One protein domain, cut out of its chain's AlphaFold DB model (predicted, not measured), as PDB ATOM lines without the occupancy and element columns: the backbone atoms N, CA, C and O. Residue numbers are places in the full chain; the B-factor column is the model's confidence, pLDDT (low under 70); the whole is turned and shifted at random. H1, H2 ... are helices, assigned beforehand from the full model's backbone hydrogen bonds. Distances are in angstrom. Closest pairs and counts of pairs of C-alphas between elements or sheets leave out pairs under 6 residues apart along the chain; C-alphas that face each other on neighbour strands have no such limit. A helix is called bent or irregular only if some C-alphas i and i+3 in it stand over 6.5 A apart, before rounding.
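AT A GLANCE: This is residues 59 to 108 of the 112 residues of an uncharacterized protein of Kockovaella imperatae (UniProt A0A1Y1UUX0). One long helix, H1, makes a handle, and a small head of links and two very short helices, H2 and H3, is gathered at its far end. Residues 59 to 77 of H1 stick out free, and past H1 the chain runs on outward, then folds back in a wide loop through residues 85 to 95 to H2 and H3. The printed part has 50 residues with three named helices, in the order H1, H2, H3, and no named strand; the class is all helix. The whole is extended, with a radius of gyration of the C-alphas of 15.7 A and spans of 49 by 18 by 13 A.

HOW THE PARTS SIT: H1, residues 59 to 84, only just touches H3, residues 102 to 106, with 3 pairs of C-alphas within 8 A, and does so with residues 82 to 84 alone. Their closest C-alphas, those of Ala 83 and Gln 102, are 5.5 A apart. H2, residues 96 to 99, and H3 touch only at the corner by their link, and only just, with 3 pairs of C-alphas within 8 A; the closest C-alphas, those of Arg 98 and Ala 104, are 5.6 A apart. H1 and H2 are apart. In H1 and H3 every O i to N i+4 pair is within hydrogen-bond range; H2 is too short for such a pair, and its 1 O i to N i+3 pair is within range.

IN THESE COORDINATES: H1 begins at C-alpha 59 (223.615, 236.272, 167.104) and ends at C-alpha 84 (252.003, 211.778, 165.371), 37.5 A away. H2 and H3 each measure 6.2 A from first to last C-alpha; H3 ends at C-alpha 106 (260.149, 211.262, 175.595). H2 is neither bent nor irregular, but only just: C-alphas 96 and 99 are 6.2 A apart.

THE WHOLE: The two C-alphas farthest apart are those of Trp 59 and Val 89, 49.0 A. Without the free stretch, the body spans 25 by 16 by 13 A. The printed part has no cut. The link from H1 to H2 is long, with 11 residues, and that from H2 to H3 is tight. The mean pLDDT of the printed part is 81.9, and residues 88 to 91 and 101 to 108 are under 70.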
ATOM      1  N   TRP A  59     222.292 236.256 167.749       89.38
ATOM      2  CA  TRP A  59     223.615 236.272 167.104       89.38
ATOM      3  C   TRP A  59     224.753 235.884 168.063       89.38
ATOM      4  O   TRP A  59     225.654 235.152 167.675       89.38
ATOM      5  N   ARG A  60     224.673 236.311 169.333       91.81
ATOM      6  CA  ARG A  60     225.699 236.044 170.355       91.81
ATOM      7  C   ARG A  60     225.863 234.554 170.619       91.81
ATOM      8  O   ARG A  60     226.977 234.047 170.572       91.81
ATOM      9  N   THR A  61     224.755 233.859 170.863       92.50
ATOM     10  CA  THR A  61     224.762 232.418 171.138       92.50
ATOM     11  C   THR A  61     225.211 231.632 169.912       92.50
ATOM     12  O   THR A  61     226.030 230.728 170.038       92.50
ATOM     13  N   ASN A  62     224.753 232.013 168.717       92.25
ATOM     14  CA  ASN A  62     225.129 231.327 167.478       92.25
ATOM     15  C   ASN A  62     226.637 231.453 167.195       92.25
ATOM     16  O   ASN A  62     227.292 230.463 166.862       92.25
ATOM     17  N   THR A  63     227.212 232.646 167.378       92.81
ATOM     18  CA  THR A  63     228.658 232.859 167.229       92.81
ATOM     19  C   THR A  63     229.448 232.151 168.325       92.81
ATOM     20  O   THR A  63     230.471 231.545 168.024       92.81
ATOM     21  N   ALA A  64     228.962 232.162 169.572       95.81
ATOM     22  CA  ALA A  64     229.607 231.448 170.671       95.81
ATOM     23  C   ALA A  64     229.677 229.938 170.397       95.81
ATOM     24  O   ALA A  64     230.747 229.348 170.503       95.81
ATOM     25  N   MET A  65     228.574 229.328 169.957       95.56
ATOM     26  CA  MET A  65     228.554 227.913 169.581       95.56
ATOM     27  C   MET A  65     229.502 227.614 168.419       95.56
ATOM     28  O   MET A  65     230.266 226.655 168.478       95.56
ATOM     29  N   THR A  66     229.513 228.465 167.391       95.25
ATOM     30  CA  THR A  66     230.425 228.306 166.247       95.25
ATOM     31  C   THR A  66     231.888 228.356 166.694       95.25
ATOM     32  O   THR A  66     232.683 227.503 166.309       95.25
ATOM     33  N   ALA A  67     232.244 229.310 167.558       96.69
ATOM     34  CA  ALA A  67     233.594 229.433 168.100       96.69
ATOM     35  C   ALA A  67     233.998 228.212 168.942       96.69
ATOM     36  O   ALA A  67     235.126 227.730 168.820       96.69
ATOM     37  N   VAL A  68     233.078 227.679 169.755       98.00
ATOM     38  CA  VAL A  68     233.304 226.456 170.541       98.00
ATOM     39  C   VAL A  68     233.567 225.263 169.627       98.00
ATOM     40  O   VAL A  68     234.528 224.534 169.855       98.00
ATOM     41  N   VAL A  69     232.774 225.086 168.568       98.06
ATOM     42  CA  VAL A  69     232.955 223.977 167.619       98.06
ATOM     43  C   VAL A  69     234.299 224.080 166.897       98.06
ATOM     44  O   VAL A  69     235.043 223.101 166.862       98.06
ATOM     45  N   ILE A  70     234.654 225.262 166.382       97.31
ATOM     46  CA  ILE A  70     235.939 225.486 165.700       97.31
ATOM     47  C   ILE A  70     237.109 225.190 166.643       97.31
ATOM     48  O   ILE A  70     238.039 224.475 166.274       97.31
ATOM     49  N   THR A  71     237.046 225.696 167.875       97.12
ATOM     50  CA  THR A  71     238.100 225.480 168.874       97.12
ATOM     51  C   THR A  71     238.190 224.009 169.280       97.12
ATOM     52  O   THR A  71     239.290 223.479 169.411       97.12
ATOM     53  N   GLY A  72     237.053 223.323 169.434       97.75
ATOM     54  CA  GLY A  72     237.005 221.899 169.759       97.75
ATOM     55  C   GLY A  72     237.648 221.029 168.679       97.75
ATOM     56  O   GLY A  72     238.493 220.189 168.990       97.75
ATOM     57  N   ILE A  73     237.313 221.275 167.408       97.38
ATOM     58  CA  ILE A  73     237.926 220.573 166.271       97.38
ATOM     59  C   ILE A  73     239.422 220.896 166.194       97.38
ATOM     60  O   ILE A  73     240.238 219.982 166.100       97.38
ATOM     61  N   GLY A  74     239.797 222.175 166.297       96.69
ATOM     62  CA  GLY A  74     241.197 222.599 166.271       96.69
ATOM     63  C   GLY A  74     242.034 221.937 167.367       96.69
ATOM     64  O   GLY A  74     243.119 221.432 167.092       96.69
ATOM     65  N   ALA A  75     241.511 221.853 168.593       93.62
ATOM     66  CA  ALA A  75     242.184 221.185 169.704       93.62
ATOM     67  C   ALA A  75     242.317 219.667 169.491       93.62
ATOM     68  O   ALA A  75     243.343 219.088 169.848       93.62
ATOM     69  N   ALA A  76     241.311 219.014 168.904       93.94
ATOM     70  CA  ALA A  76     241.374 217.589 168.590       93.94
ATOM     71  C   ALA A  76     242.432 217.293 167.514       93.94
ATOM     72  O   ALA A  76     243.282 216.424 167.711       93.94
ATOM     73  N   VAL A  77     242.428 218.063 166.421       94.88
ATOM     74  CA  VAL A  77     243.415 217.945 165.336       94.88
ATOM     75  C   VAL A  77     244.818 218.236 165.849       94.88
ATOM     76  O   VAL A  77     245.747 217.498 165.540       94.88
ATOM     77  N   TRP A  78     244.978 219.261 166.686       89.38
ATOM     78  CA  TRP A  78     246.253 219.565 167.326       89.38
ATOM     79  C   TRP A  78     246.737 218.397 168.177       89.38
ATOM     80  O   TRP A  78     247.876 217.973 168.014       89.38
ATOM     81  N   LYS A  79     245.901 217.848 169.069       87.94
ATOM     82  CA  LYS A  79     246.287 216.695 169.900       87.94
ATOM     83  C   LYS A  79     246.725 215.505 169.051       87.94
ATOM     84  O   LYS A  79     247.734 214.880 169.360       87.94
ATOM     85  N   TRP A  80     245.991 215.221 167.978       88.75
ATOM     86  CA  TRP A  80     246.338 214.154 167.048       88.75
ATOM     87  C   TRP A  80     247.670 214.429 166.336       88.75
ATOM     88  O   TRP A  80     248.552 213.572 166.345       88.75
ATOM     89  N   SER A  81     247.855 215.642 165.814       86.69
ATOM     90  CA  SER A  81     249.092 216.082 165.160       86.69
ATOM     91  C   SER A  81     250.298 216.027 166.099       86.69
ATOM     92  O   SER A  81     251.366 215.594 165.687       86.69
ATOM     93  N   ALA A  82     250.136 216.450 167.352       83.88
ATOM     94  CA  ALA A  82     251.192 216.460 168.359       83.88
ATOM     95  C   ALA A  82     251.647 215.043 168.755       83.88
ATOM     96  O   ALA A  82     252.824 214.835 169.052       83.88
ATOM     97  N   ALA A  83     250.724 214.076 168.735       83.00
ATOM     98  CA  ALA A  83     251.016 212.670 169.006       83.00
ATOM     99  C   ALA A  83     251.703 211.959 167.827       83.00
ATOM    100  O   ALA A  83     252.493 211.052 168.056       83.00
ATOM    101  N   HIS A  84     251.416 212.368 166.586       83.50
ATOM    102  CA  HIS A  84     252.003 211.778 165.371       83.50
ATOM    103  C   HIS A  84     253.296 212.469 164.920       83.50
ATOM    104  O   HIS A  84     253.899 212.075 163.923       83.50
ATOM    105  N   GLU A  85     253.722 213.524 165.613       77.88
ATOM    106  CA  GLU A  85     254.953 214.221 165.277       77.88
ATOM    107  C   GLU A  85     256.174 213.439 165.776       77.88
ATOM    108  O   GLU A  85     256.606 213.594 166.921       77.88
ATOM    109  N   GLU A  86     256.750 212.628 164.888       76.56
ATOM    110  CA  GLU A  86     257.984 211.889 165.142       76.56
ATOM    111  C   GLU A  86     259.224 212.677 164.702       76.56
ATOM    112  O   GLU A  86     259.315 213.186 163.581       76.56
ATOM    113  N   ARG A  87     260.220 212.771 165.594       70.19
ATOM    114  CA  ARG A  87     261.530 213.377 165.308       70.19
ATOM    115  C   ARG A  87     262.653 212.371 165.575       70.19
ATOM    116  O   ARG A  87     263.037 212.212 166.730       70.19
ATOM    117  N   PRO A  88     263.231 211.737 164.540       69.44
ATOM    118  CA  PRO A  88     264.322 210.779 164.730       69.44
ATOM    119  C   PRO A  88     265.625 211.431 165.219       69.44
ATOM    120  O   PRO A  88     266.477 210.753 165.786       69.44
ATOM    121  N   VAL A  89     265.793 212.743 165.021       69.56
ATOM    122  CA  VAL A  89     266.971 213.502 165.463       69.56
ATOM    123  C   VAL A  89     266.531 214.727 166.258       69.56
ATOM    124  O   VAL A  89     265.633 215.469 165.852       69.56
ATOM    125  N   ALA A  90     267.191 214.947 167.395       68.94
ATOM    126  CA  ALA A  90     266.966 216.103 168.249       68.94
ATOM    127  C   ALA A  90     267.338 217.421 167.533       68.94
ATOM    128  O   ALA A  90     268.396 217.501 166.903       68.94
ATOM    129  N   PRO A  91     266.520 218.485 167.649       67.38
ATOM    130  CA  PRO A  91     266.856 219.784 167.077       67.38
ATOM    131  C   PRO A  91     268.102 220.395 167.730       67.38
ATOM    132  O   PRO A  91     268.178 220.505 168.951       67.38
ATOM    133  N   VAL A  92     269.034 220.890 166.912       72.06
ATOM    134  CA  VAL A  92     270.243 221.613 167.366       72.06
ATOM    135  C   VAL A  92     269.904 222.996 167.954       72.06
ATOM    136  O   VAL A  92     270.683 223.571 168.706       72.06
ATOM    137  N   LYS A  93     268.730 223.545 167.618       77.75
ATOM    138  CA  LYS A  93     268.237 224.861 168.057       77.75
ATOM    139  C   LYS A  93     266.882 224.715 168.759       77.75
ATOM    140  O   LYS A  93     266.140 223.784 168.441       77.75
ATOM    141  N   PRO A  94     266.516 225.617 169.684       74.38
ATOM    142  CA  PRO A  94     265.187 225.610 170.281       74.38
ATOM    143  C   PRO A  94     264.138 225.979 169.222       74.38
ATOM    144  O   PRO A  94     264.144 227.082 168.683       74.38
ATOM    145  N   ILE A  95     263.249 225.034 168.906       75.56
ATOM    146  CA  ILE A  95     262.130 225.221 167.975       75.56
ATOM    147  C   ILE A  95     260.833 225.148 168.790       75.56
ATOM    148  O   ILE A  95     260.673 224.178 169.532       75.56
ATOM    149  N   PRO A  96     259.890 226.099 168.656       73.38
ATOM    150  CA  PRO A  96     258.679 226.154 169.483       73.38
ATOM    151  C   PRO A  96     257.806 224.893 169.431       73.38
ATOM    152  O   PRO A  96     257.198 224.515 170.427       73.38
ATOM    153  N   SER A  97     257.775 224.188 168.299       71.06
ATOM    154  CA  SER A  97     257.006 222.946 168.145       71.06
ATOM    155  C   SER A  97     257.493 221.807 169.051       71.06
ATOM    156  O   SER A  97     256.736 220.879 169.331       71.06
ATOM    157  N   ARG A  98     258.727 221.879 169.581       71.38
ATOM    158  CA  ARG A  98     259.274 220.850 170.481       71.38
ATOM    159  C   ARG A  98     258.451 220.686 171.755       71.38
ATOM    160  O   ARG A  98     258.327 219.570 172.241       71.38
ATOM    161  N   TYR A  99     257.885 221.772 172.291       73.69
ATOM    162  CA  TYR A  99     257.205 221.752 173.587       73.69
ATOM    163  C   TYR A  99     255.979 220.829 173.576       73.69
ATOM    164  O   TYR A  99     255.522 220.383 174.629       73.69
ATOM    165  N   TRP A 100     255.400 220.586 172.396       75.50
ATOM    166  CA  TRP A 100     254.099 219.932 172.263       75.50
ATOM    167  C   TRP A 100     254.218 218.543 171.627       75.50
ATOM    168  O   TRP A 100     253.297 217.750 171.768       75.50
ATOM    169  N   SER A 101     255.355 218.232 170.997       69.75
ATOM    170  CA  SER A 101     255.613 216.935 170.364       69.75
ATOM    171  C   SER A 101     255.916 215.835 171.382       69.75
ATOM    172  O   SER A 101     256.686 216.058 172.323       69.75
ATOM    173  N   GLN A 102     255.357 214.642 171.173       68.25
ATOM    174  CA  GLN A 102     255.565 213.492 172.059       68.25
ATOM    175  C   GLN A 102     257.034 213.036 172.049       68.25
ATOM    176  O   GLN A 102     257.647 212.905 173.106       68.25
ATOM    177  N   THR A 103     257.659 212.944 170.869       64.62
ATOM    178  CA  THR A 103     259.065 212.525 170.746       64.62
ATOM    179  C   THR A 103     260.042 213.460 171.460       64.62
ATOM    180  O   THR A 103     260.995 212.988 172.074       64.62
ATOM    181  N   ALA A 104     259.827 214.782 171.439       64.00
ATOM    182  CA  ALA A 104     260.716 215.696 172.164       64.00
ATOM    183  C   ALA A 104     260.536 215.625 173.691       64.00
ATOM    184  O   ALA A 104     261.480 215.942 174.416       64.00
ATOM    185  N   ARG A 105     259.353 215.220 174.179       64.69
ATOM    186  CA  ARG A 105     259.101 214.960 175.607       64.69
ATOM    187  C   ARG A 105     259.789 213.667 176.045       64.69
ATOM    188  O   ARG A 105     260.502 213.680 177.044       64.69
ATOM    189  N   ASP A 106     259.632 212.597 175.269       65.62
ATOM    190  CA  ASP A 106     260.149 211.262 175.595       65.62
ATOM    191  C   ASP A 106     261.678 211.171 175.457       65.62
ATOM    192  O   ASP A 106     262.337 210.499 176.245       65.62
ATOM    193  N   ALA A 107     262.273 211.924 174.525       64.56
ATOM    194  CA  ALA A 107     263.726 212.031 174.373       64.56
ATOM    195  C   ALA A 107     264.421 212.786 175.531       64.56
ATOM    196  O   ALA A 107     265.634 212.996 175.481       64.56
ATOM    197  N   GLY A 108     263.682 213.234 176.557       57.25
ATOM    198  CA  GLY A 108     264.246 213.847 177.762       57.25
ATOM    199  C   GLY A 108     265.025 215.139 177.502       57.25
ATOM    200  O   GLY A 108     265.833 215.550 178.338       57.25
TER     201      GLY A 108